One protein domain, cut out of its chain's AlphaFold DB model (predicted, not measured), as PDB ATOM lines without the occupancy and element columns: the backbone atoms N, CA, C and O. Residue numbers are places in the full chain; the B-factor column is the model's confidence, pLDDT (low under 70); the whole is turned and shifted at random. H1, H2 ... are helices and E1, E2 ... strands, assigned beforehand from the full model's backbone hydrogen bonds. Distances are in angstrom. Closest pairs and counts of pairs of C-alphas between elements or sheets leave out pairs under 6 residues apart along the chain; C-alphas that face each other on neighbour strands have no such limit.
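What this domain is: This is residues 155 to 355 of the 480 residues of an uncharacterized protein of Salmonella enterica subsp. enterica serovar Schwarzengrund (UniProt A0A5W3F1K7). A strongly twisted wall of six antiparallel strands, E1 E2 E3 E11 E6 E5, makes one part of the model, and a smaller three-strand sheet, E7 E8 E9, makes another; the short pair E4 and E10 lies between them, reached by tight links from E3 and into E11. The short helix H3 lies across E2 of the large sheet, H1 is near its edge strand E5, H2 is near the small sheet, and long loops make up much of the rest. The printed part has 201 residues, with three named helices and eleven named strands in the order E1 H1 E2 E3 E4 H2 E5 E6 H3 E7 E8 E9 E10 E11; the class is mixed, helices and strands, with under half of the residues in named elements. The whole is compact, with a radius of gyration of the C-alphas of 16.3 A and spans of 48 by 40 by 31 A.

Where its parts are: The large sheet holds E1, residues 171 to 177 and 17.4 A long, which begins at C-alpha 171 at (102.531, 130.154, 102.760); E2, residues 205 to 210; E3, residues 213 to 218, 16.6 A; E11, residues 350 to 354; E6, residues 265 to 272, 22.6 A; and E5, residues 257 to 262, 16.3 A. E11 ends at C-alpha 354 at (89.021, 123.313, 95.795). The small sheet holds E7, residues 311 to 318, 17.8 A, beginning at C-alpha 311 at (85.641, 142.369, 114.550); E8, residues 325 to 330, 16.7 A; and E9, residues 337 to 340. E4, residues 223 to 226, pairs with E10, residues 344 to 347. The helices are H1, residues 185 to 192, 10.8 A; H2, residues 227 to 232; and H3, residues 284 to 289.

How they stand to each other: In the large sheet E1 and E5 are the edge strands, and its C-alphas lie up to 9.1 A off the best plane. N 174 and O 207 of E1 and E2 are 2.9 A apart, within hydrogen-bond range, and so are N 208 and O 215 of the hairpin E2 and E3, at 2.8 A. N 216 and O 351 of the neighbours E3 and E11 are within hydrogen-bond range at 2.8 A, as are N 270 and O 352 of the neighbours E6 and E11 at 2.8 A, and N 260 and O 267 of the hairpin E5 and E6 at 3.0 A. H3 is on this sheet at a height of 8.9 A; it lies over E2, with E3 only just short of that, and runs across the strands, at 73 degrees to E2 on the local plane. H1 only grazes the sheet; its closest C-alphas to E5, those of Leu 191 and Val 258, are 7.0 A apart. E10 runs on into E11 at 42 degrees, and N 225 and O 345 of the antiparallel neighbours E4 and E10 are 2.9 A apart. The closest C-alphas of E10 and E7, those of Tyr 346 and Phe 312, are 4.8 A apart. E7 bends by 81 degrees at residue 315. E7 E8 E9 form a meander, each strand the antiparallel neighbour of the one before, with N 314 and O 327 at 2.9 A and N 326 and O 339 at 2.9 A. H2 only grazes this sheet, with its residues 227 to 230. In H1, H2 and H3 every O i to N i+4 pair is within hydrogen-bond range.

The domain as a whole: The two C-alphas farthest apart, those of Asn 263 and Asn 322, are 50.2 A apart. The printed part has no cut. The long links are H1 to E2, H2 to E5, E6 to H3 and H3 to E7. The mean pLDDT of the printed part is 87.3, and residues 199 to 200, 263 and 320 to 322 are under 70.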
ATOM      1  N   PRO A 155     100.114 129.728  86.703       87.88
ATOM      2  CA  PRO A 155      99.053 130.084  85.755       87.88
ATOM      3  C   PRO A 155      97.667 129.578  86.184       87.88
ATOM      4  O   PRO A 155      96.667 130.279  86.021       87.88
ATOM      5  N   ASP A 156      97.621 128.403  86.811       83.88
ATOM      6  CA  ASP A 156      96.388 127.727  87.222       83.88
ATOM      7  C   ASP A 156      95.910 128.077  88.639       83.88
ATOM      8  O   ASP A 156      94.976 127.460  89.137       83.88
ATOM      9  N   SER A 157      96.493 129.095  89.280       86.81
ATOM     10  CA  SER A 157      96.201 129.491  90.672       86.81
ATOM     11  C   SER A 157      94.836 130.169  90.902       86.81
ATOM     12  O   SER A 157      94.697 130.920  91.861       86.81
ATOM     13  N   GLY A 158      93.860 129.998  90.009       85.94
ATOM     14  CA  GLY A 158      92.564 130.684  90.107       85.94
ATOM     15  C   GLY A 158      92.637 132.205  89.887       85.94
ATOM     16  O   GLY A 158      93.694 132.709  89.487       85.94
ATOM     17  N   PRO A 159      91.533 132.947  90.075       88.94
ATOM     18  CA  PRO A 159      91.417 134.374  89.751       88.94
ATOM     19  C   PRO A 159      92.513 135.289  90.325       88.94
ATOM     20  O   PRO A 159      93.204 134.965  91.294       88.94
ATOM     21  N   GLY A 160      92.682 136.453  89.695       89.31
ATOM     22  CA  GLY A 160      93.674 137.459  90.078       89.31
ATOM     23  C   GLY A 160      95.113 137.134  89.661       89.31
ATOM     24  O   GLY A 160      95.363 136.331  88.756       89.31
ATOM     25  N   ASN A 161      96.081 137.778  90.324       91.06
ATOM     26  CA  ASN A 161      97.498 137.688  89.966       91.06
ATOM     27  C   ASN A 161      98.017 136.234  89.980       91.06
ATOM     28  O   ASN A 161      97.692 135.438  90.865       91.06
ATOM     29  N   LYS A 162      98.836 135.893  88.979       92.50
ATOM     30  CA  LYS A 162      99.450 134.566  88.789       92.50
ATOM     31  C   LYS A 162     100.883 134.497  89.305       92.50
ATOM     32  O   LYS A 162     101.458 133.416  89.374       92.50
ATOM     33  N   TYR A 163     101.466 135.642  89.636       92.75
ATOM     34  CA  TYR A 163     102.809 135.733  90.178       92.75
ATOM     35  C   TYR A 163     102.760 135.716  91.702       92.75
ATOM     36  O   TYR A 163     102.070 136.529  92.315       92.75
ATOM     37  N   LEU A 164     103.512 134.800  92.304       93.44
ATOM     38  CA  LEU A 164     103.735 134.784  93.741       93.44
ATOM     39  C   LEU A 164     104.706 135.916  94.086       93.44
ATOM     40  O   LEU A 164     105.828 135.925  93.589       93.44
ATOM     41  N   LEU A 165     104.278 136.882  94.892       92.06
ATOM     42  CA  LEU A 165     105.045 138.099  95.175       92.06
ATOM     43  C   LEU A 165     105.911 137.974  96.436       92.06
ATOM     44  O   LEU A 165     106.979 138.581  96.512       92.06
ATOM     45  N   ALA A 166     105.465 137.187  97.414       91.56
ATOM     46  CA  ALA A 166     106.199 136.917  98.647       91.56
ATOM     47  C   ALA A 166     105.857 135.528  99.209       91.56
ATOM     48  O   ALA A 166     104.798 134.977  98.903       91.56
ATOM     49  N   GLY A 167     106.739 134.985 100.051       90.88
ATOM     50  CA  GLY A 167     106.586 133.656 100.649       90.88
ATOM     51  C   GLY A 167     106.850 132.515  99.663       90.88
ATOM     52  O   GLY A 167     107.630 132.667  98.725       90.88
ATOM     53  N   ASP A 168     106.219 131.365  99.889       91.62
ATOM     54  CA  ASP A 168     106.390 130.141  99.104       91.62
ATOM     55  C   ASP A 168     105.045 129.428  98.840       91.62
ATOM     56  O   ASP A 168     103.969 129.977  99.081       91.62
ATOM     57  N   SER A 169     105.093 128.207  98.296       88.88
ATOM     58  CA  SER A 169     103.896 127.396  98.035       88.88
ATOM     59  C   SER A 169     103.211 126.883  99.304       88.88
ATOM     60  O   SER A 169     102.061 126.459  99.244       88.88
ATOM     61  N   THR A 170     103.891 126.892 100.451       92.31
ATOM     62  CA  THR A 170     103.290 126.551 101.744       92.31
ATOM     63  C   THR A 170     102.519 127.751 102.264       92.31
ATOM     64  O   THR A 170     101.337 127.637 102.555       92.31
ATOM     65  N   ASN A 171     103.165 128.912 102.349       93.69
ATOM     66  CA  ASN A 171     102.531 130.154 102.760       93.69
ATOM     67  C   ASN A 171     103.089 131.306 101.938       93.69
ATOM     68  O   ASN A 171     104.278 131.623 102.025       93.69
ATOM     69  N   GLY A 172     102.228 131.968 101.177       94.00
ATOM     70  CA  GLY A 172     102.686 133.005 100.266       94.00
ATOM     71  C   GLY A 172     101.588 133.947  99.819       94.00
ATOM     72  O   GLY A 172     100.409 133.700 100.052       94.00
ATOM     73  N   TYR A 173     101.984 135.049  99.196       95.00
ATOM     74  CA  TYR A 173     101.114 136.170  98.869       95.00
ATOM     75  C   TYR A 173     101.190 136.522  97.385       95.00
ATOM     76  O   TYR A 173     102.272 136.751  96.846       95.00
ATOM     77  N   PHE A 174     100.032 136.589  96.729       94.50
ATOM     78  CA  PHE A 174      99.908 136.919  95.305       94.50
ATOM     79  C   PHE A 174      99.537 138.380  95.051       94.50
ATOM     80  O   PHE A 174      99.745 138.877  93.943       94.50
ATOM     81  N   GLY A 175      98.981 139.074  96.043       93.56
ATOM     82  CA  GLY A 175      98.457 140.424  95.862       93.56
ATOM     83  C   GLY A 175      96.941 140.517  96.005       93.56
ATOM     84  O   GLY A 175      96.268 139.599  96.485       93.56
ATOM     85  N   HIS A 176      96.434 141.655  95.544       93.50
ATOM     86  CA  HIS A 176      95.016 141.978  95.511       93.50
ATOM     87  C   HIS A 176      94.339 141.352  94.290       93.50
ATOM     88  O   HIS A 176      94.951 141.152  93.238       93.50
ATOM     89  N   VAL A 177      93.053 141.079  94.448       93.75
ATOM     90  CA  VAL A 177      92.134 140.560  93.444       93.75
ATOM     91  C   VAL A 177      90.859 141.384  93.537       93.75
ATOM     92  O   VAL A 177      90.312 141.607  94.623       93.75
ATOM     93  N   SER A 178      90.384 141.876  92.399       91.19
ATOM     94  CA  SER A 178      89.191 142.716  92.381       91.19
ATOM     95  C   SER A 178      87.929 141.896  92.680       91.19
ATOM     96  O   SER A 178      87.860 140.690  92.439       91.19
ATOM     97  N   GLN A 179      86.873 142.558  93.161       88.56
ATOM     98  CA  GLN A 179      85.568 141.906  93.352       88.56
ATOM     99  C   GLN A 179      84.983 141.336  92.055       88.56
ATOM    100  O   GLN A 179      84.222 140.376  92.093       88.56
ATOM    101  N   GLN A 180      85.306 141.951  90.916       85.44
ATOM    102  CA  GLN A 180      84.786 141.536  89.613       85.44
ATOM    103  C   GLN A 180      85.412 140.214  89.159       85.44
ATOM    104  O   GLN A 180      84.721 139.393  88.563       85.44
ATOM    105  N   GLU A 181      86.691 140.002  89.477       87.62
ATOM    106  CA  GLU A 181      87.425 138.777  89.142       87.62
ATOM    107  C   GLU A 181      87.035 137.590  90.032       87.62
ATOM    108  O   GLU A 181      87.063 136.457  89.567       87.62
ATOM    109  N   LEU A 182      86.660 137.827  91.297       89.81
ATOM    110  CA  LEU A 182      86.265 136.764  92.228       89.81
ATOM    111  C   LEU A 182      84.773 136.837  92.585       89.81
ATOM    112  O   LEU A 182      83.932 136.328  91.846       89.81
ATOM    113  N   PHE A 183      84.423 137.479  93.700       89.56
ATOM    114  CA  PHE A 183      83.034 137.692  94.105       89.56
ATOM    115  C   PHE A 183      82.801 139.136  94.523       89.56
ATOM    116  O   PHE A 183      83.514 139.688  95.368       89.56
ATOM    117  N   THR A 184      81.742 139.727  93.987       88.50
ATOM    118  CA  THR A 184      81.160 140.939  94.547       88.50
ATOM    119  C   THR A 184      80.419 140.615  95.837       88.50
ATOM    120  O   THR A 184      79.987 139.486  96.077       88.50
ATOM    121  N   PHE A 185      80.226 141.641  96.665       80.75
ATOM    122  CA  PHE A 185      79.448 141.502  97.891       80.75
ATOM    123  C   PHE A 185      78.041 140.928  97.639       80.75
ATOM    124  O   PHE A 185      77.593 140.037  98.355       80.75
ATOM    125  N   ALA A 186      77.355 141.424  96.605       84.38
ATOM    126  CA  ALA A 186      75.995 141.003  96.290       84.38
ATOM    127  C   ALA A 186      75.930 139.536  95.841       84.38
ATOM    128  O   ALA A 186      75.035 138.816  96.270       84.38
ATOM    129  N   GLU A 187      76.885 139.083  95.022       87.69
ATOM    130  CA  GLU A 187      76.967 137.680  94.599       87.69
ATOM    131  C   GLU A 187      77.168 136.756  95.801       87.69
ATOM    132  O   GLU A 187      76.408 135.807  95.975       87.69
ATOM    133  N   LEU A 188      78.137 137.066  96.668       86.25
ATOM    134  CA  LEU A 188      78.428 136.240  97.838       86.25
ATOM    135  C   LEU A 188      77.249 136.208  98.820       86.25
ATOM    136  O   LEU A 188      76.890 135.149  99.328       86.25
ATOM    137  N   ASN A 189      76.607 137.355  99.053       86.06
ATOM    138  CA  ASN A 189      75.427 137.429  99.905       86.06
ATOM    139  C   ASN A 189      74.263 136.610  99.333       86.06
ATOM    140  O   ASN A 189      73.644 135.856 100.069       86.06
ATOM    141  N   ASN A 190      73.987 136.694  98.031       86.25
ATOM    142  CA  ASN A 190      72.894 135.936  97.419       86.25
ATOM    143  C   ASN A 190      73.111 134.416  97.474       86.25
ATOM    144  O   ASN A 190      72.137 133.671  97.511       86.25
ATOM    145  N   LEU A 191      74.366 133.959  97.498       84.25
ATOM    146  CA  LEU A 191      74.702 132.538  97.603       84.25
ATOM    147  C   LEU A 191      74.550 131.983  99.027       84.25
ATOM    148  O   LEU A 191      74.320 130.790  99.187       84.25
ATOM    149  N   ILE A 192      74.687 132.825 100.056       83.06
ATOM    150  CA  ILE A 192      74.818 132.370 101.455       83.06
ATOM    151  C   ILE A 192      73.648 132.847 102.320       83.06
ATOM    152  O   ILE A 192      73.174 132.123 103.192       83.06
ATOM    153  N   ARG A 193      73.188 134.079 102.097       83.31
ATOM    154  CA  ARG A 193      72.121 134.772 102.831       83.31
ATOM    155  C   ARG A 193      71.195 135.539 101.873       83.31
ATOM    156  O   ARG A 193      71.107 136.767 101.947       83.31
ATOM    157  N   PRO A 194      70.471 134.837 100.978       81.56
ATOM    158  CA  PRO A 194      69.511 135.472 100.069       81.56
ATOM    159  C   PRO A 194      68.339 136.143 100.807       81.56
ATOM    160  O   PRO A 194      67.619 136.948 100.221       81.56
ATOM    161  N   ASP A 195      68.144 135.829 102.089       79.88
ATOM    162  CA  ASP A 195      67.141 136.422 102.972       79.88
ATOM    163  C   ASP A 195      67.470 137.866 103.397       79.88
ATOM    164  O   ASP A 195      66.595 138.573 103.900       79.88
ATOM    165  N   VAL A 196      68.709 138.321 103.191       76.50
ATOM    166  CA  VAL A 196      69.163 139.667 103.553       76.50
ATOM    167  C   VAL A 196      69.450 140.472 102.293       76.50
ATOM    168  O   VAL A 196      70.256 140.070 101.461       76.50
ATOM    169  N   SER A 197      68.844 141.654 102.167       78.69
ATOM    170  CA  SER A 197      69.174 142.575 101.076       78.69
ATOM    171  C   SER A 197      70.604 143.109 101.232       78.69
ATOM    172  O   SER A 197      70.909 143.718 102.263       78.69
ATOM    173  N   PRO A 198      71.481 142.953 100.226       71.69
ATOM    174  CA  PRO A 198      72.857 143.410 100.335       71.69
ATOM    175  C   PRO A 198      72.940 144.945 100.297       71.69
ATOM    176  O   PRO A 198      72.568 145.582  99.311       71.69
ATOM    177  N   THR A 199      73.506 145.555 101.340       68.56
ATOM    178  CA  THR A 199      73.942 146.961 101.306       68.56
ATOM    179  C   THR A 199      75.312 147.044 100.640       68.56
ATOM    180  O   THR A 199      76.245 146.380 101.081       68.56
ATOM    181  N   LYS A 200      75.454 147.843  99.576       62.44
ATOM    182  CA  LYS A 200      76.702 147.935  98.801       62.44
ATOM    183  C   LYS A 200      77.912 148.200  99.712       62.44
ATOM    184  O   LYS A 200      78.013 149.272 100.301       62.44
ATOM    185  N   MET A 201      78.832 147.239  99.763       71.38
ATOM    186  CA  MET A 201      80.124 147.354 100.437       71.38
ATOM    187  C   MET A 201      81.257 147.148  99.435       71.38
ATOM    188  O   MET A 201      81.241 146.211  98.633       71.38
ATOM    189  N   THR A 202      82.235 148.048  99.480       79.62
ATOM    190  CA  THR A 202      83.438 147.985  98.648       79.62
ATOM    191  C   THR A 202      84.565 147.388  99.473       79.62
ATOM    192  O   THR A 202      84.864 147.877 100.560       79.62
ATOM    193  N   PHE A 203      85.181 146.339  98.952       88.44
ATOM    194  CA  PHE A 203      86.336 145.664  99.528       88.44
ATOM    195  C   PHE A 203      87.131 145.008  98.399       88.44
ATOM    196  O   PHE A 203      86.625 144.897  97.285       88.44
ATOM    197  N   GLU A 204      88.344 144.553  98.670       92.19
ATOM    198  CA  GLU A 204      89.139 143.770  97.720       92.19
ATOM    199  C   GLU A 204      89.436 142.399  98.314       92.19
ATOM    200  O   GLU A 204      89.364 142.206  99.528       92.19
ATOM    201  N   TRP A 205      89.737 141.431  97.459       94.31
ATOM    202  CA  TRP A 205      90.195 140.121  97.895       94.31
ATOM    203  C   TRP A 205      91.716 140.099  97.914       94.31
ATOM    204  O   TRP A 205      92.372 140.641  97.034       94.31
ATOM    205  N   LEU A 206      92.283 139.439  98.905       95.25
ATOM    206  CA  LEU A 206      93.700 139.149  99.015       95.25
ATOM    207  C   LEU A 206      93.891 137.669  98.744       95.25
ATOM    208  O   LEU A 206      93.188 136.839  99.321       95.25
ATOM    209  N   LYS A 207      94.837 137.346  97.870       95.88
ATOM    210  CA  LYS A 207      95.103 135.975  97.443       95.88
ATOM    211  C   LYS A 207      96.388 135.453  98.066       95.88
ATOM    212  O   LYS A 207      97.444 136.085  97.966       95.88
ATOM    213  N   PHE A 208      96.302 134.261  98.644       96.25
ATOM    214  CA  PHE A 208      97.401 133.607  99.337       96.25
ATOM    215  C   PHE A 208      97.551 132.142  98.940       96.25
ATOM    216  O   PHE A 208      96.591 131.493  98.526       96.25
ATOM    217  N   PHE A 209      98.755 131.616  99.144       95.38
ATOM    218  CA  PHE A 209      98.951 130.202  99.432       95.38
ATOM    219  C   PHE A 209      98.790 129.954 100.929       95.38
ATOM    220  O   PHE A 209      99.327 130.709 101.743       95.38
ATOM    221  N   LYS A 210      98.100 128.868 101.269       92.94
ATOM    222  CA  LYS A 210      98.037 128.297 102.609       92.94
ATOM    223  C   LYS A 210      98.073 126.774 102.511       92.94
ATOM    224  O   LYS A 210      97.161 126.165 101.960       92.94
ATOM    225  N   ASP A 211      99.124 126.170 103.046       89.75
ATOM    226  CA  ASP A 211      99.390 124.730 103.030       89.75
ATOM    227  C   ASP A 211      99.263 124.107 101.621       89.75
ATOM    228  O   ASP A 211      98.671 123.044 101.444       89.75
ATOM    229  N   GLY A 212      99.780 124.789 100.589       87.69
ATOM    230  CA  GLY A 212      99.702 124.333  99.192       87.69
ATOM    231  C   GLY A 212      98.397 124.667  98.467       87.69
ATOM    232  O   GLY A 212      98.301 124.447  97.261       87.69
ATOM    233  N   LYS A 213      97.401 125.219  99.165       90.88
ATOM    234  CA  LYS A 213      96.098 125.580  98.596       90.88
ATOM    235  C   LYS A 213      95.972 127.078  98.388       90.88
ATOM    236  O   LYS A 213      96.584 127.864  99.110       90.88
ATOM    237  N   ILE A 214      95.153 127.478  97.420       94.00
ATOM    238  CA  ILE A 214      94.849 128.889  97.194       94.00
ATOM    239  C   ILE A 214      93.717 129.311  98.126       94.00
ATOM    240  O   ILE A 214      92.660 128.681  98.161       94.00
ATOM    241  N   VAL A 215      93.943 130.387  98.873       95.56
ATOM    242  CA  VAL A 215      92.967 130.963  99.797       95.56
ATOM    243  C   VAL A 215      92.774 132.442  99.487       95.56
ATOM    244  O   VAL A 215      93.745 133.170  99.269       95.56
ATOM    245  N   TYR A 216      91.521 132.891  99.503       95.88
ATOM    246  CA  TYR A 216      91.142 134.288  99.339       95.88
ATOM    247  C   TYR A 216      90.531 134.832 100.628       95.88
ATOM    248  O   TYR A 216      89.667 134.202 101.243       95.88
ATOM    249  N   LEU A 217      90.986 136.018 101.023       94.31
ATOM    250  CA  LEU A 217      90.588 136.711 102.246       94.31
ATOM    251  C   LEU A 217      90.189 138.148 101.903       94.31
ATOM    252  O   LEU A 217      90.936 138.808 101.188       94.31
ATOM    253  N   PRO A 218      89.053 138.680 102.370       93.25
ATOM    254  CA  PRO A 218      88.662 140.038 102.026       93.25
ATOM    255  C   PRO A 218      89.414 141.061 102.884       93.25
ATOM    256  O   PRO A 218      89.767 140.791 104.035       93.25
ATOM    257  N   THR A 219      89.604 142.271 102.363       91.88
ATOM    258  CA  THR A 219      90.303 143.355 103.075       91.88
ATOM    259  C   THR A 219      89.506 143.939 104.249       91.88
ATOM    260  O   THR A 219      90.054 144.655 105.089       91.88
ATOM    261  N   THR A 220      88.210 143.623 104.340       88.88
ATOM    262  CA  THR A 220      87.306 144.062 105.409       88.88
ATOM    263  C   THR A 220      86.234 143.018 105.726       88.88
ATOM    264  O   THR A 220      86.092 142.015 105.027       88.88
ATOM    265  N   GLY A 221      85.477 143.249 106.801       83.31
ATOM    266  CA  GLY A 221      84.284 142.469 107.119       83.31
ATOM    267  C   GLY A 221      83.216 142.674 106.049       83.31
ATOM    268  O   GLY A 221      82.912 143.801 105.676       83.31
ATOM    269  N   THR A 222      82.658 141.579 105.545       80.62
ATOM    270  CA  THR A 222      81.811 141.598 104.347       80.62
ATOM    271  C   THR A 222      80.338 141.810 104.659       80.62
ATOM    272  O   THR A 222      79.721 142.620 103.995       80.62
ATOM    273  N   LEU A 223      79.765 141.128 105.655       81.19
ATOM    274  CA  LEU A 223      78.339 141.188 106.020       81.19
ATOM    275  C   LEU A 223      78.202 141.242 107.540       81.19
ATOM    276  O   LEU A 223      78.996 140.616 108.221       81.19
ATOM    277  N   THR A 224      77.179 141.879 108.099       85.38
ATOM    278  CA  THR A 224      76.860 141.707 109.526       85.38
ATOM    279  C   THR A 224      75.877 140.543 109.707       85.38
ATOM    280  O   THR A 224      74.792 140.561 109.130       85.38
ATOM    281  N   ALA A 225      76.230 139.530 110.500       88.00
ATOM    282  CA  ALA A 225      75.393 138.353 110.749       88.00
ATOM    283  C   ALA A 225      75.539 137.840 112.190       88.00
ATOM    284  O   ALA A 225      76.464 138.216 112.911       88.00
ATOM    285  N   THR A 226      74.610 136.983 112.615       91.44
ATOM    286  CA  THR A 226      74.742 136.195 113.848       91.44
ATOM    287  C   THR A 226      75.460 134.885 113.550       91.44
ATOM    288  O   THR A 226      75.433 134.396 112.415       91.44
ATOM    289  N   TRP A 227      76.087 134.290 114.566       91.94
ATOM    290  CA  TRP A 227      76.795 133.024 114.394       91.94
ATOM    291  C   TRP A 227      75.839 131.914 113.956       91.94
ATOM    292  O   TRP A 227      76.122 131.192 113.005       91.94
ATOM    293  N   THR A 228      74.663 131.837 114.588       90.06
ATOM    294  CA  THR A 228      73.641 130.831 114.267       90.06
ATOM    295  C   THR A 228      73.203 130.904 112.807       90.06
ATOM    296  O   THR A 228      73.062 129.868 112.169       90.06
ATOM    297  N   ALA A 229      73.027 132.106 112.250       90.19
ATOM    298  CA  ALA A 229      72.595 132.245 110.862       90.19
ATOM    299  C   ALA A 229      73.674 131.798 109.859       90.19
ATOM    300  O   ALA A 229      73.349 131.223 108.827       90.19
ATOM    301  N   LEU A 230      74.954 132.030 110.167       90.44
ATOM    302  CA  LEU A 230      76.068 131.552 109.342       90.44
ATOM    303  C   LEU A 230      76.286 130.038 109.483       90.44
ATOM    304  O   LEU A 230      76.607 129.376 108.500       90.44
ATOM    305  N   TYR A 231      76.079 129.490 110.683       92.25
ATOM    306  CA  TYR A 231      76.140 128.049 110.926       92.25
ATOM    307  C   TYR A 231      75.052 127.304 110.144       92.25
ATOM    308  O   TYR A 231      75.349 126.319 109.478       92.25
ATOM    309  N   GLN A 232      73.814 127.809 110.153       90.38
ATOM    310  CA  GLN A 232      72.703 127.235 109.381       90.38
ATOM    311  C   GLN A 232      72.910 127.336 107.861       90.38
ATOM    312  O   GLN A 232      72.347 126.545 107.114       90.38
ATOM    313  N   ALA A 233      73.741 128.275 107.402       89.31
ATOM    314  CA  ALA A 233      74.173 128.348 106.009       89.31
ATOM    315  C   ALA A 233      75.349 127.402 105.680       89.31
ATOM    316  O   ALA A 233      75.735 127.311 104.520       89.31
ATOM    317  N   GLY A 234      75.949 126.725 106.669       91.00
ATOM    318  CA  GLY A 234      77.110 125.846 106.476       91.00
ATOM    319  C   GLY A 234      78.448 126.578 106.288       91.00
ATOM    320  O   GLY A 234      79.389 126.004 105.749       91.00
ATOM    321  N   ALA A 235      78.545 127.853 106.688       91.19
ATOM    322  CA  ALA A 235      79.653 128.752 106.333       91.19
ATOM    323  C   ALA A 235      80.690 128.991 107.456       91.19
ATOM    324  O   ALA A 235      81.486 129.930 107.359       91.19
ATOM    325  N   ILE A 236      80.675 128.209 108.546       91.94
ATOM    326  CA  ILE A 236      81.561 128.429 109.705       91.94
ATOM    327  C   ILE A 236      82.834 127.585 109.620       91.94
ATOM    328  O   ILE A 236      83.935 128.139 109.621       91.94
ATOM    329  N   PHE A 237      82.705 126.258 109.569       90.12
ATOM    330  CA  PHE A 237      83.842 125.364 109.817       90.12
ATOM    331  C   PHE A 237      84.581 124.921 108.549       90.12
ATOM    332  O   PHE A 237      85.792 124.712 108.603       90.12
ATOM    333  N   GLY A 238      83.901 124.822 107.403       88.25
ATOM    334  CA  GLY A 238      84.515 124.300 106.179       88.25
ATOM    335  C   GLY A 238      84.809 122.794 106.259       88.25
ATOM    336  O   GLY A 238      85.787 122.318 105.671       88.25
ATOM    337  N   THR A 239      84.000 122.035 106.995       86.19
ATOM    338  CA  THR A 239      84.141 120.586 107.203       86.19
ATOM    339  C   THR A 239      82.917 119.854 106.667       86.19
ATOM    340  O   THR A 239      81.820 120.383 106.732       86.19
ATOM    341  N   GLY A 240      83.089 118.637 106.138       84.38
ATOM    342  CA  GLY A 240      81.979 117.794 105.647       84.38
ATOM    343  C   GLY A 240      81.163 117.134 106.764       84.38
ATOM    344  O   GLY A 240      80.695 116.009 106.608       84.38
ATOM    345  N   ASP A 241      81.112 117.775 107.928       87.31
ATOM    346  CA  ASP A 241      80.408 117.341 109.125       87.31
ATOM    347  C   ASP A 241      79.725 118.551 109.779       87.31
ATOM    348  O   ASP A 241      79.846 119.687 109.323       87.31
ATOM    349  N   ALA A 242      78.981 118.313 110.857       85.81
ATOM    350  CA  ALA A 242      78.293 119.383 111.573       85.81
ATOM    351  C   ALA A 242      79.235 120.279 112.403       85.81
ATOM    352  O   ALA A 242      78.791 121.304 112.929       85.81
ATOM    353  N   GLY A 243      80.507 119.905 112.566       85.44
ATOM    354  CA  GLY A 243      81.413 120.515 113.534       85.44
ATOM    355  C   GLY A 243      80.886 120.466 114.981       85.44
ATOM    356  O   GLY A 243      79.919 119.764 115.292       85.44
ATOM    357  N   PRO A 244      81.513 121.210 115.905       83.19
ATOM    358  CA  PRO A 244      80.971 121.423 117.239       83.19
ATOM    359  C   PRO A 244      79.762 122.367 117.160       83.19
ATOM    360  O   PRO A 244      79.896 123.514 116.728       83.19
ATOM    361  N   TYR A 245      78.592 121.905 117.607       81.88
ATOM    362  CA  TYR A 245      77.366 122.702 117.633       81.88
ATOM    363  C   TYR A 245      76.769 122.794 119.052       81.88
ATOM    364  O   TYR A 245      76.846 121.836 119.822       81.88
ATOM    365  N   PRO A 246      76.207 123.954 119.438       77.06
ATOM    366  CA  PRO A 246      75.481 124.134 120.697       77.06
ATOM    367  C   PRO A 246      74.177 123.325 120.766       77.06
ATOM    368  O   PRO A 246      73.485 123.173 119.759       77.06
ATOM    369  N   ASP A 247      73.783 122.909 121.974       75.31
ATOM    370  CA  ASP A 247      72.485 122.267 122.214       75.31
ATOM    371  C   ASP A 247      71.318 123.165 121.765       75.31
ATOM    372  O   ASP A 247      71.273 124.361 122.069       75.31
ATOM    373  N   GLY A 248      70.348 122.576 121.060       76.56
ATOM    374  CA  GLY A 248      69.162 123.280 120.555       76.56
ATOM    375  C   GLY A 248      69.339 123.960 119.192       76.56
ATOM    376  O   GLY A 248      68.420 124.645 118.744       76.56
ATOM    377  N   ILE A 249      70.482 123.774 118.527       83.25
ATOM    378  CA  ILE A 249      70.690 124.154 117.125       83.25
ATOM    379  C   ILE A 249      70.687 122.885 116.269       83.25
ATOM    380  O   ILE A 249      71.399 121.932 116.579       83.25
ATOM    381  N   GLU A 250      69.893 122.879 115.194       86.31
ATOM    382  CA  GLU A 250      69.865 121.767 114.236       86.31
ATOM    383  C   GLU A 250      71.234 121.621 113.550       86.31
ATOM    384  O   GLU A 250      71.722 122.612 112.989       86.31
ATOM    385  N   PRO A 251      71.863 120.430 113.590       89.31
ATOM    386  CA  PRO A 251      73.142 120.183 112.933       89.31
ATOM    387  C   PRO A 251      73.028 120.335 111.412       89.31
ATOM    388  O   PRO A 251      72.153 119.736 110.787       89.31
ATOM    389  N   VAL A 252      73.940 121.097 110.809       91.19
ATOM    390  CA  VAL A 252      74.005 121.318 109.352       91.19
ATOM    391  C   VAL A 252      75.419 121.033 108.866       91.19
ATOM    392  O   VAL A 252      76.372 121.417 109.540       91.19
ATOM    393  N   ASP A 253      75.553 120.395 107.700       90.50
ATOM    394  CA  ASP A 253      76.842 120.172 107.032       90.50
ATOM    395  C   ASP A 253      77.575 121.504 106.790       90.50
ATOM    396  O   ASP A 253      77.020 122.448 106.225       90.50
ATOM    397  N   GLN A 254      78.821 121.596 107.251       91.75
ATOM    398  CA  GLN A 254      79.623 122.820 107.246       91.75
ATOM    399  C   GLN A 254      80.556 122.921 106.034       91.75
ATOM    400  O   GLN A 254      81.520 123.690 106.055       91.75
ATOM    401  N   ALA A 255      80.293 122.151 104.976       88.69
ATOM    402  CA  ALA A 255      81.040 122.157 103.725       88.69
ATOM    403  C   ALA A 255      80.344 122.989 102.638       88.69
ATOM    404  O   ALA A 255      80.207 122.535 101.502       88.69
ATOM    405  N   LEU A 256      79.922 124.220 102.953       90.12
ATOM    406  CA  LEU A 256      79.341 125.106 101.946       90.12
ATOM    407  C   LEU A 256      80.343 125.377 100.813       90.12
ATOM    408  O   LEU A 256      81.448 125.885 101.041       90.12
ATOM    409  N   ILE A 257      79.925 125.064  99.584       89.88
ATOM    410  CA  ILE A 257      80.682 125.319  98.358       89.88
ATOM    411  C   ILE A 257      79.975 126.410  97.560       89.88
ATOM    412  O   ILE A 257      78.798 126.283  97.227       89.88
ATOM    413  N   VAL A 258      80.718 127.456  97.210       89.62
ATOM    414  CA  VAL A 258      80.280 128.495  96.273       89.62
ATOM    415  C   VAL A 258      81.057 128.384  94.969       89.62
ATOM    416  O   VAL A 258      82.222 127.978  94.962       89.62
ATOM    417  N   THR A 259      80.421 128.738  93.857       87.94
ATOM    418  CA  THR A 259      81.011 128.612  92.521       87.94
ATOM    419  C   THR A 259      81.139 129.963  91.836       87.94
ATOM    420  O   THR A 259      80.279 130.835  91.966       87.94
ATOM    421  N   LYS A 260      82.230 130.141  91.089       83.75
ATOM    422  CA  LYS A 260      82.404 131.264  90.165       83.75
ATOM    423  C   LYS A 260      82.829 130.722  88.814       83.75
ATOM    424  O   LYS A 260      83.801 129.977  88.726       83.75
ATOM    425  N   THR A 261      82.116 131.112  87.767       79.88
ATOM    426  CA  THR A 261      82.495 130.770  86.394       79.88
ATOM    427  C   THR A 261      83.172 131.967  85.747       79.88
ATOM    428  O   THR A 261      82.578 133.038  85.639       79.88
ATOM    429  N   GLU A 262      84.408 131.774  85.297       71.62
ATOM    430  CA  GLU A 262      85.199 132.761  84.566       71.62
ATOM    431  C   GLU A 262      85.763 132.098  83.305       71.62
ATOM    432  O   GLU A 262      86.312 131.001  83.373       71.62
ATOM    433  N   ASN A 263      85.634 132.727  82.132       69.44
ATOM    434  CA  ASN A 263      86.218 132.227  80.876       69.44
ATOM    435  C   ASN A 263      85.908 130.738  80.577       69.44
ATOM    436  O   ASN A 263      86.777 129.999  80.115       69.44
ATOM    437  N   ASN A 264      84.675 130.291  80.847       73.31
ATOM    438  CA  ASN A 264      84.214 128.894  80.735       73.31
ATOM    439  C   ASN A 264      84.907 127.886  81.676       73.31
ATOM    440  O   ASN A 264      84.758 126.677  81.495       73.31
ATOM    441  N   LYS A 265      85.640 128.355  82.690       78.31
ATOM    442  CA  LYS A 265      86.169 127.546  83.789       78.31
ATOM    443  C   LYS A 265      85.378 127.860  85.055       78.31
ATOM    444  O   LYS A 265      85.288 129.010  85.476       78.31
ATOM    445  N   THR A 266      84.790 126.832  85.656       83.19
ATOM    446  CA  THR A 266      84.116 126.953  86.952       83.19
ATOM    447  C   THR A 266      85.108 126.642  88.060       83.19
ATOM    448  O   THR A 266      85.722 125.574  88.078       83.19
ATOM    449  N   HIS A 267      85.264 127.597  88.966       85.56
ATOM    450  CA  HIS A 267      86.039 127.478  90.187       85.56
ATOM    451  C   HIS A 267      85.102 127.199  91.361       85.56
ATOM    452  O   HIS A 267      83.999 127.751  91.428       85.56
ATOM    453  N   TYR A 268      85.552 126.346  92.276       88.75
ATOM    454  CA  TYR A 268      84.808 125.922  93.458       88.75
ATOM    455  C   TYR A 268      85.549 126.397  94.699       88.75
ATOM    456  O   TYR A 268      86.756 126.186  94.815       88.75
ATOM    457  N   TYR A 269      84.828 127.010  95.631       91.94
ATOM    458  CA  TYR A 269      85.412 127.559  96.847       91.94
ATOM    459  C   TYR A 269      84.687 127.033  98.070       91.94
ATOM    460  O   TYR A 269      83.464 127.149  98.166       91.94
ATOM    461  N   ARG A 270      85.445 126.500  99.026       92.44
ATOM    462  CA  ARG A 270      84.934 126.192 100.355       92.44
ATOM    463  C   ARG A 270      84.867 127.464 101.176       92.44
ATOM    464  O   ARG A 270      85.853 128.196 101.251       92.44
ATOM    465  N   VAL A 271      83.734 127.685 101.827       93.25
ATOM    466  CA  VAL A 271      83.527 128.836 102.705       93.25
ATOM    467  C   VAL A 271      83.770 128.438 104.158       93.25
ATOM    468  O   VAL A 271      83.264 127.422 104.628       93.25
ATOM    469  N   SER A 272      84.532 129.248 104.886       93.75
ATOM    470  CA  SER A 272      84.710 129.116 106.337       93.75
ATOM    471  C   SER A 272      84.989 130.475 106.988       93.75
ATOM    472  O   SER A 272      85.085 131.495 106.303       93.75
ATOM    473  N   VAL A 273      85.131 130.504 108.313       92.94
ATOM    474  CA  VAL A 273      85.680 131.647 109.068       92.94
ATOM    475  C   VAL A 273      87.008 131.254 109.732       92.94
ATOM    476  O   VAL A 273      87.337 130.067 109.773       92.94
ATOM    477  N   PRO A 274      87.813 132.188 110.269       92.19
ATOM    478  CA  PRO A 274      89.118 131.844 110.829       92.19
ATOM    479  C   PRO A 274      89.037 130.926 112.037       92.19
ATOM    480  O   PRO A 274      88.200 131.096 112.920       92.19
ATOM    481  N   VAL A 275      89.986 129.999 112.120       87.88
ATOM    482  CA  VAL A 275      90.021 128.991 113.184       87.88
ATOM    483  C   VAL A 275      90.370 129.594 114.545       87.88
ATOM    484  O   VAL A 275      89.882 129.116 115.561       87.88
ATOM    485  N   SER A 276      91.239 130.604 114.603       84.12
ATOM    486  CA  SER A 276      91.784 131.133 115.860       84.12
ATOM    487  C   SER A 276      92.358 132.541 115.667       84.12
ATOM    488  O   SER A 276      92.863 132.811 114.578       84.12
ATOM    489  N   PRO A 277      92.351 133.407 116.705       84.75
ATOM    490  CA  PRO A 277      93.071 134.686 116.720       84.75
ATOM    491  C   PRO A 277      94.599 134.536 116.821       84.75
ATOM    492  O   PRO A 277      95.310 135.534 116.825       84.75
ATOM    493  N   ASP A 278      95.114 133.312 116.950       84.06
ATOM    494  CA  ASP A 278      96.538 133.050 117.127       84.06
ATOM    495  C   ASP A 278      97.354 133.386 115.865       84.06
ATOM    496  O   ASP A 278      97.321 132.667 114.862       84.06
ATOM    497  N   LEU A 279      98.132 134.467 115.958       86.50
ATOM    498  CA  LEU A 279      99.078 134.913 114.935       86.50
ATOM    499  C   LEU A 279     100.445 134.212 115.019       86.50
ATOM    500  O   LEU A 279     101.415 134.696 114.455       86.50
ATOM    501  N   SER A 280     100.596 133.116 115.757       86.38
ATOM    502  CA  SER A 280     101.840 132.323 115.747       86.38
ATOM    503  C   SER A 280     101.747 131.077 114.868       86.38
ATOM    504  O   SER A 280     102.754 130.447 114.553       86.38
ATOM    505  N   LYS A 281     100.532 130.725 114.450       83.62
ATOM    506  CA  LYS A 281     100.234 129.581 113.591       83.62
ATOM    507  C   LYS A 281      99.839 130.132 112.238       83.62
ATOM    508  O   LYS A 281      99.037 131.056 112.230       83.62
ATOM    509  N   ALA A 282     100.345 129.569 111.139       85.38
ATOM    510  CA  ALA A 282     100.084 129.990 109.753       85.38
ATOM    511  C   ALA A 282      98.603 129.851 109.323       85.38
ATOM    512  O   ALA A 282      98.212 129.097 108.438       85.38
ATOM    513  N   THR A 283      97.739 130.560 110.031       90.25
ATOM    514  CA  THR A 283      96.297 130.648 109.886       90.25
ATOM    515  C   THR A 283      95.963 131.793 108.932       90.25
ATOM    516  O   THR A 283      96.819 132.635 108.650       90.25
ATOM    517  N   PRO A 284      94.705 131.897 108.475       90.75
ATOM    518  CA  PRO A 284      94.260 133.046 107.689       90.75
ATOM    519  C   PRO A 284      94.621 134.411 108.299       90.75
ATOM    520  O   PRO A 284      95.005 135.325 107.577       90.75
ATOM    521  N   LEU A 285      94.565 134.547 109.630       91.00
ATOM    522  CA  LEU A 285      94.927 135.799 110.303       91.00
ATOM    523  C   LEU A 285      96.434 136.038 110.341       91.00
ATOM    524  O   LEU A 285      96.876 137.173 110.180       91.00
ATOM    525  N   TRP A 286      97.231 134.980 110.486       92.69
ATOM    526  CA  TRP A 286      98.683 135.092 110.390       92.69
ATOM    527  C   TRP A 286      99.157 135.521 108.998       92.69
ATOM    528  O   TRP A 286     100.072 136.334 108.892       92.69
ATOM    529  N   LEU A 287      98.521 135.034 107.926       92.75
ATOM    530  CA  LEU A 287      98.841 135.465 106.558       92.75
ATOM    531  C   LEU A 287      98.662 136.982 106.401       92.75
ATOM    532  O   LEU A 287      99.500 137.659 105.810       92.75
ATOM    533  N   ILE A 288      97.612 137.536 107.006       91.19
ATOM    534  CA  ILE A 288      97.351 138.981 107.006       91.19
ATOM    535  C   ILE A 288      98.291 139.742 107.929       91.19
ATOM    536  O   ILE A 288      98.638 140.890 107.637       91.19
ATOM    537  N   SER A 289      98.750 139.134 109.022       90.19
ATOM    538  CA  SER A 289      99.755 139.766 109.874       90.19
ATOM    539  C   SER A 289     101.105 139.929 109.172       90.19
ATOM    540  O   SER A 289     101.892 140.767 109.601       90.19
ATOM    541  N   GLN A 290     101.369 139.188 108.087       92.12
ATOM    542  CA  GLN A 290     102.558 139.397 107.250       92.12
ATOM    543  C   GLN A 290     102.461 140.658 106.381       92.12
ATOM    544  O   GLN A 290     103.471 141.148 105.873       92.12
ATOM    545  N   LEU A 291     101.257 141.199 106.199       91.62
ATOM    546  CA  LEU A 291     101.035 142.458 105.501       91.62
ATOM    547  C   LEU A 291     101.150 143.617 106.501       91.62
ATOM    548  O   LEU A 291     100.711 143.511 107.646       91.62
ATOM    549  N   GLY A 292     101.736 144.728 106.066       86.44
ATOM    550  CA  GLY A 292     101.870 145.976 106.823       86.44
ATOM    551  C   GLY A 292     100.574 146.768 106.882       86.44
ATOM    552  O   GLY A 292      99.616 146.440 106.187       86.44
ATOM    553  N   ASP A 293     100.530 147.796 107.720       80.12
ATOM    554  CA  ASP A 293      99.328 148.592 108.019       80.12
ATOM    555  C   ASP A 293      99.293 149.960 107.314       80.12
ATOM    556  O   ASP A 293      98.548 150.859 107.705       80.12
ATOM    557  N   GLY A 294     100.141 150.153 106.307       75.88
ATOM    558  CA  GLY A 294     100.341 151.430 105.634       75.88
ATOM    559  C   GLY A 294     101.367 152.326 106.323       75.88
ATOM    560  O   GLY A 294     102.105 153.028 105.632       75.88
ATOM    561  N   SER A 295     101.465 152.269 107.655       77.69
ATOM    562  CA  SER A 295     102.406 153.068 108.455       77.69
ATOM    563  C   SER A 295     103.753 152.367 108.607       77.69
ATOM    564  O   SER A 295     104.802 153.005 108.535       77.69
ATOM    565  N   THR A 296     103.729 151.045 108.776       77.31
ATOM    566  CA  THR A 296     104.911 150.183 108.816       77.31
ATOM    567  C   THR A 296     104.720 149.014 107.857       77.31
ATOM    568  O   THR A 296     103.711 148.313 107.907       77.31
ATOM    569  N   GLY A 297     105.712 148.770 106.996       79.44
ATOM    570  CA  GLY A 297     105.700 147.608 106.109       79.44
ATOM    571  C   GLY A 297     105.781 146.298 106.894       79.44
ATOM    572  O   GLY A 297     106.673 146.121 107.729       79.44
ATOM    573  N   GLY A 298     104.879 145.365 106.595       85.69
ATOM    574  CA  GLY A 298     104.914 143.988 107.091       85.69
ATOM    575  C   GLY A 298     106.025 143.204 106.406       85.69
ATOM    576  O   GLY A 298     106.795 143.772 105.637       85.69
ATOM    577  N   ASP A 299     106.172 141.923 106.711       88.56
ATOM    578  CA  ASP A 299     107.271 141.117 106.165       88.56
ATOM    579  C   ASP A 299     107.089 140.772 104.687       88.56
ATOM    580  O   ASP A 299     108.075 140.551 103.989       88.56
ATOM    581  N   TRP A 300     105.853 140.796 104.188       90.94
ATOM    582  CA  TRP A 300     105.549 140.524 102.783       90.94
ATOM    583  C   TRP A 300     105.158 141.765 101.993       90.94
ATOM    584  O   TRP A 300     105.535 141.894 100.832       90.94
ATOM    585  N   ALA A 301     104.395 142.681 102.583       90.44
ATOM    586  CA  ALA A 301     103.874 143.850 101.876       90.44
ATOM    587  C   ALA A 301     103.555 144.997 102.836       90.44
ATOM    588  O   ALA A 301     103.563 144.818 104.052       90.44
ATOM    589  N   ASN A 302     103.212 146.163 102.297       89.00
ATOM    590  CA  ASN A 302     102.591 147.262 103.026       89.00
ATOM    591  C   ASN A 302     101.214 147.566 102.422       89.00
ATOM    592  O   ASN A 302     101.136 148.154 101.345       89.00
ATOM    593  N   ASP A 303     100.140 147.151 103.093       88.00
ATOM    594  CA  ASP A 303      98.774 147.236 102.569       88.00
ATOM    595  C   ASP A 303      97.962 148.284 103.345       88.00
ATOM    596  O   ASP A 303      97.790 148.203 104.561       88.00
ATOM    597  N   THR A 304      97.461 149.288 102.624       86.75
ATOM    598  CA  THR A 304      96.678 150.403 103.178       86.75
ATOM    599  C   THR A 304      95.165 150.178 103.126       86.75
ATOM    600  O   THR A 304      94.408 151.033 103.578       86.75
ATOM    601  N   THR A 305      94.700 149.087 102.520       87.19
ATOM    602  CA  THR A 305      93.272 148.801 102.290       87.19
ATOM    603  C   THR A 305      92.652 147.930 103.385       87.19
ATOM    604  O   THR A 305      91.431 147.916 103.547       87.19
ATOM    605  N   LEU A 306      93.483 147.222 104.153       88.50
ATOM    606  CA  LEU A 306      93.065 146.358 105.252       88.50
ATOM    607  C   LEU A 306      92.423 147.153 106.398       88.50
ATOM    608  O   LEU A 306      93.088 147.924 107.092       88.50
ATOM    609  N   THR A 307      91.147 146.901 106.692       87.62
ATOM    610  CA  THR A 307      90.488 147.469 107.882       87.62
ATOM    611  C   THR A 307      90.715 146.589 109.100       87.62
ATOM    612  O   THR A 307      89.983 145.633 109.359       87.62
ATOM    613  N   ARG A 308      91.720 146.935 109.892       84.62
ATOM    614  CA  ARG A 308      92.221 146.027 110.926       84.62
ATOM    615  C   ARG A 308      91.422 145.994 112.228       84.62
ATOM    616  O   ARG A 308      91.574 145.069 113.021       84.62
ATOM    617  N   THR A 309      90.572 146.991 112.452       87.31
ATOM    618  CA  THR A 309      89.744 147.134 113.663       87.31
ATOM    619  C   THR A 309      88.424 146.373 113.588       87.31
ATOM    620  O   THR A 309      87.765 146.199 114.612       87.31
ATOM    621  N   THR A 310      88.032 145.911 112.401       88.31
ATOM    622  CA  THR A 310      86.781 145.183 112.189       88.31
ATOM    623  C   THR A 310      86.808 143.844 112.923       88.31
ATOM    624  O   THR A 310      87.749 143.070 112.758       88.31
ATOM    625  N   VAL A 311      85.769 143.577 113.720       91.12
ATOM    626  CA  VAL A 311      85.641 142.369 114.550       91.12
ATOM    627  C   VAL A 311      84.716 141.347 113.887       91.12
ATOM    628  O   VAL A 311      83.620 141.694 113.441       91.12
ATOM    629  N   PHE A 312      85.132 140.082 113.868       91.56
ATOM    630  CA  PHE A 312      84.406 138.963 113.263       91.56
ATOM    631  C   PHE A 312      84.477 137.694 114.120       91.56
ATOM    632  O   PHE A 312      85.304 137.580 115.026       91.56
ATOM    633  N   PHE A 313      83.588 136.739 113.842       91.81
ATOM    634  CA  PHE A 313      83.587 135.434 114.505       91.81
ATOM    635  C   PHE A 313      84.760 134.559 114.072       91.81
ATOM    636  O   PHE A 313      85.132 134.527 112.901       91.81
ATOM    637  N   THR A 314      85.268 133.775 115.014       91.75
ATOM    638  CA  THR A 314      86.157 132.642 114.740       91.75
ATOM    639  C   THR A 314      85.391 131.326 114.875       91.75
ATOM    640  O   THR A 314      84.246 131.301 115.327       91.75
ATOM    641  N   GLN A 315      86.032 130.213 114.528       91.06
ATOM    642  CA  GLN A 315      85.480 128.872 114.734       91.06
ATOM    643  C   GLN A 315      85.485 128.432 116.214       91.06
ATOM    644  O   GLN A 315      84.920 127.394 116.543       91.06
ATOM    645  N   GLN A 316      86.127 129.180 117.124       89.44
ATOM    646  CA  GLN A 316      86.266 128.765 118.525       89.44
ATOM    647  C   GLN A 316      84.953 128.920 119.301       89.44
ATOM    648  O   GLN A 316      84.397 130.018 119.411       89.44
ATOM    649  N   LEU A 317      84.521 127.824 119.924       88.81
ATOM    650  CA  LEU A 317      83.361 127.768 120.809       88.81
ATOM    651  C   LEU A 317      83.791 127.493 122.250       88.81
ATOM    652  O   LEU A 317      84.663 126.669 122.514       88.81
ATOM    653  N   LEU A 318      83.133 128.162 123.195       86.88
ATOM    654  CA  LEU A 318      83.252 127.884 124.621       86.88
ATOM    655  C   LEU A 318      82.107 126.960 125.041       86.88
ATOM    656  O   LEU A 318      81.050 127.408 125.493       86.88
ATOM    657  N   THR A 319      82.328 125.657 124.874       72.25
ATOM    658  CA  THR A 319      81.400 124.588 125.259       72.25
ATOM    659  C   THR A 319      81.599 124.261 126.741       72.25
ATOM    660  O   THR A 319      82.503 123.518 127.115       72.25
ATOM    661  N   GLY A 320      80.813 124.894 127.608       66.38
ATOM    662  CA  GLY A 320      80.917 124.732 129.066       66.38
ATOM    663  C   GLY A 320      80.250 125.854 129.861       66.38
ATOM    664  O   GLY A 320      79.924 125.674 131.031       66.38
ATOM    665  N   GLY A 321      80.001 127.002 129.222       62.09
ATOM    666  CA  GLY A 321      79.108 128.038 129.739       62.09
ATOM    667  C   GLY A 321      77.665 127.811 129.285       62.09
ATOM    668  O   GLY A 321      77.434 127.357 128.167       62.09
ATOM    669  N   ASN A 322      76.699 128.160 130.137       69.31
ATOM    670  CA  ASN A 322      75.310 128.373 129.733       69.31
ATOM    671  C   ASN A 322      75.023 129.889 129.801       69.31
ATOM    672  O   ASN A 322      75.016 130.435 130.909       69.31
ATOM    673  N   PRO A 323      74.843 130.597 128.669       77.88
ATOM    674  CA  PRO A 323      74.779 130.086 127.294       77.88
ATOM    675  C   PRO A 323      76.158 129.768 126.687       77.88
ATOM    676  O   PRO A 323      77.176 130.318 127.121       77.88
ATOM    677  N   VAL A 324      76.171 128.920 125.647       86.56
ATOM    678  CA  VAL A 324      77.354 128.683 124.800       86.56
ATOM    679  C   VAL A 324      77.767 129.993 124.136       86.56
ATOM    680  O   VAL A 324      76.923 130.770 123.680       86.56
ATOM    681  N   LYS A 325      79.076 130.242 124.086       90.06
ATOM    682  CA  LYS A 325      79.650 131.458 123.509       90.06
ATOM    683  C   LYS A 325      80.572 131.137 122.348       90.06
ATOM    684  O   LYS A 325      81.236 130.102 122.349       90.06
ATOM    685  N   VAL A 326      80.656 132.061 121.403       91.38
ATOM    686  CA  VAL A 326      81.627 132.041 120.309       91.38
ATOM    687  C   VAL A 326      82.669 133.128 120.528       91.38
ATOM    688  O   VAL A 326      82.367 134.206 121.048       91.38
ATOM    689  N   GLN A 327      83.908 132.843 120.155       92.56
ATOM    690  CA  GLN A 327      84.969 133.835 120.188       92.56
ATOM    691  C   GLN A 327      84.899 134.737 118.956       92.56
ATOM    692  O   GLN A 327      84.825 134.261 117.819       92.56
ATOM    693  N   ARG A 328      85.015 136.043 119.181       92.69
ATOM    694  CA  ARG A 328      85.255 137.037 118.135       92.69
ATOM    695  C   ARG A 328      86.586 137.743 118.364       92.69
ATOM    696  O   ARG A 328      87.026 137.875 119.506       92.69
ATOM    697  N   CYS A 329      87.213 138.191 117.289       92.94
ATOM    698  CA  CYS A 329      88.449 138.970 117.322       92.94
ATOM    699  C   CYS A 329      88.496 139.940 116.139       92.94
ATOM    700  O   CYS A 329      87.672 139.868 115.226       92.94
ATOM    701  N   ASN A 330      89.445 140.872 116.171       91.00
ATOM    702  CA  ASN A 330      89.755 141.717 115.022       91.00
ATOM    703  C   ASN A 330      90.803 141.061 114.099       91.00
ATOM    704  O   ASN A 330      91.367 140.014 114.419       91.00
ATOM    705  N   MET A 331      91.103 141.688 112.955       86.44
ATOM    706  CA  MET A 331      92.019 141.117 111.947       86.44
ATOM    707  C   MET A 331      93.477 140.995 112.417       86.44
ATOM    708  O   MET A 331      94.256 140.274 111.806       86.44
ATOM    709  N   HIS A 332      93.854 141.667 113.508       83.50
ATOM    710  CA  HIS A 332      95.153 141.485 114.166       83.50
ATOM    711  C   HIS A 332      95.155 140.343 115.191       83.50
ATOM    712  O   HIS A 332      96.099 140.225 115.966       83.50
ATOM    713  N   GLY A 333      94.082 139.558 115.291       82.56
ATOM    714  CA  GLY A 333      93.926 138.603 116.388       82.56
ATOM    715  C   GLY A 333      93.778 139.275 117.763       82.56
ATOM    716  O   GLY A 333      93.853 138.604 118.788       82.56
ATOM    717  N   GLY A 334      93.565 140.595 117.809       82.44
ATOM    718  CA  GLY A 334      93.294 141.366 119.022       82.44
ATOM    719  C   GLY A 334      91.799 141.445 119.350       82.44
ATOM    720  O   GLY A 334      90.965 140.881 118.643       82.44
ATOM    721  N   SER A 335      91.452 142.165 120.426       84.00
ATOM    722  CA  SER A 335      90.058 142.336 120.892       84.00
ATOM    723  C   SER A 335      89.314 141.004 121.055       84.00
ATOM    724  O   SER A 335      88.169 140.859 120.628       84.00
ATOM    725  N   VAL A 336      90.003 140.012 121.624       90.25
ATOM    726  CA  VAL A 336      89.486 138.653 121.775       90.25
ATOM    727  C   VAL A 336      88.424 138.624 122.868       90.25
ATOM    728  O   VAL A 336      88.723 138.822 124.046       90.25
ATOM    729  N   GLU A 337      87.185 138.348 122.476       92.75
ATOM    730  CA  GLU A 337      86.024 138.359 123.362       92.75
ATOM    731  C   GLU A 337      85.133 137.141 123.121       92.75
ATOM    732  O   GLU A 337      85.028 136.641 122.002       92.75
ATOM    733  N   TRP A 338      84.450 136.692 124.174       92.81
ATOM    734  CA  TRP A 338      83.436 135.640 124.099       92.81
ATOM    735  C   TRP A 338      82.043 136.261 124.086       92.81
ATOM    736  O   TRP A 338      81.633 136.882 125.071       92.81
ATOM    737  N   VAL A 339      81.305 136.048 123.003       92.25
ATOM    738  CA  VAL A 339      79.973 136.621 122.770       92.25
ATOM    739  C   VAL A 339      78.909 135.550 122.605       92.25
ATOM    740  O   VAL A 339      79.211 134.379 122.371       92.25
ATOM    741  N   THR A 340      77.652 135.946 122.752       91.69
ATOM    742  CA  THR A 340      76.513 135.047 122.569       91.69
ATOM    743  C   THR A 340      76.316 134.775 121.079       91.69
ATOM    744  O   THR A 340      76.578 135.629 120.237       91.69
ATOM    745  N   LEU A 341      75.808 133.595 120.734       89.94
ATOM    746  CA  LEU A 341      75.579 133.179 119.341       89.94
ATOM    747  C   LEU A 341      74.580 134.078 118.589       89.94
ATOM    748  O   LEU A 341      74.589 134.136 117.358       89.94
ATOM    749  N   THR A 342      73.727 134.780 119.340       89.06
ATOM    750  CA  THR A 342      72.728 135.739 118.855       89.06
ATOM    751  C   THR A 342      73.283 137.144 118.643       89.06
ATOM    752  O   THR A 342      72.604 137.967 118.032       89.06
ATOM    753  N   ASP A 343      74.481 137.444 119.151       91.81
ATOM    754  CA  ASP A 343      75.098 138.752 118.950       91.81
ATOM    755  C   ASP A 343      75.444 138.921 117.467       91.81
ATOM    756  O   ASP A 343      75.816 137.969 116.782       91.81
ATOM    757  N   THR A 344      75.285 140.132 116.939       90.50
ATOM    758  CA  THR A 344      75.587 140.414 115.530       90.50
ATOM    759  C   THR A 344      77.001 140.975 115.405       90.50
ATOM    760  O   THR A 344      77.387 141.872 116.156       90.50
ATOM    761  N   THR A 345      77.782 140.472 114.452       89.62
ATOM    762  CA  THR A 345      79.137 140.967 114.155       89.62
ATOM    763  C   THR A 345      79.424 140.853 112.662       89.62
ATOM    764  O   THR A 345      78.652 140.235 111.926       89.62
ATOM    765  N   TYR A 346      80.526 141.441 112.199       88.62
ATOM    766  CA  TYR A 346      80.935 141.268 110.811       88.62
ATOM    767  C   TYR A 346      81.348 139.824 110.513       88.62
ATOM    768  O   TYR A 346      81.930 139.118 111.332       88.62
ATOM    769  N   TRP A 347      81.072 139.396 109.297       87.81
ATOM    770  CA  TRP A 347      81.432 138.119 108.734       87.81
ATOM    771  C   TRP A 347      82.653 138.307 107.851       87.81
ATOM    772  O   TRP A 347      82.691 139.181 106.980       87.81
ATOM    773  N   TRP A 348      83.659 137.481 108.092       90.94
ATOM    774  CA  TRP A 348      84.923 137.536 107.387       90.94
ATOM    775  C   TRP A 348      85.200 136.170 106.743       90.94
ATOM    776  O   TRP A 348      85.717 135.275 107.415       90.94
ATOM    777  N   PRO A 349      84.755 135.971 105.485       91.94
ATOM    778  CA  PRO A 349      84.885 134.697 104.792       91.94
ATOM    779  C   PRO A 349      86.333 134.367 104.460       91.94
ATOM    780  O   PRO A 349      87.066 135.185 103.908       91.94
ATOM    781  N   VAL A 350      86.689 133.116 104.700       94.44
ATOM    782  CA  VAL A 350      87.875 132.459 104.167       94.44
ATOM    783  C   VAL A 350      87.406 131.567 103.024       94.44
ATOM    784  O   VAL A 350      86.665 130.611 103.261       94.44
ATOM    785  N   LEU A 351      87.805 131.900 101.796       94.62
ATOM    786  CA  LEU A 351      87.481 131.114 100.606       94.62
ATOM    787  C   LEU A 351      88.683 130.256 100.221       94.62
ATOM    788  O   LEU A 351      89.686 130.782  99.749       94.62
ATOM    789  N   GLU A 352      88.588 128.946 100.408       93.75
ATOM    790  CA  GLU A 352      89.614 127.993  99.973       93.75
ATOM    791  C   GLU A 352      89.226 127.417  98.610       93.75
ATOM    792  O   GLU A 352      88.162 126.815  98.476       93.75
ATOM    793  N   GLU A 353      90.064 127.602  97.592       91.00
ATOM    794  CA  GLU A 353      89.834 127.015  96.273       91.00
ATOM    795  C   GLU A 353      90.022 125.498  96.330       91.00
ATOM    796  O   GLU A 353      91.025 124.992  96.839       91.00
ATOM    797  N   ILE A 354      89.046 124.771  95.793       87.88
ATOM    798  CA  ILE A 354      89.021 123.313  95.795       87.88
ATOM    799  C   ILE A 354      89.209 122.804  94.370       87.88
ATOM    800  O   ILE A 354      88.564 123.282  93.433       87.88
ATOM    801  N   ASN A 355      90.049 121.782  94.208       76.25
ATOM    802  CA  ASN A 355      90.123 121.061  92.950       76.25
ATOM    803  C   ASN A 355      88.910 120.129  92.807       76.25
ATOM    804  O   ASN A 355      88.598 119.358  93.712       76.25
TER     805      ASN A 355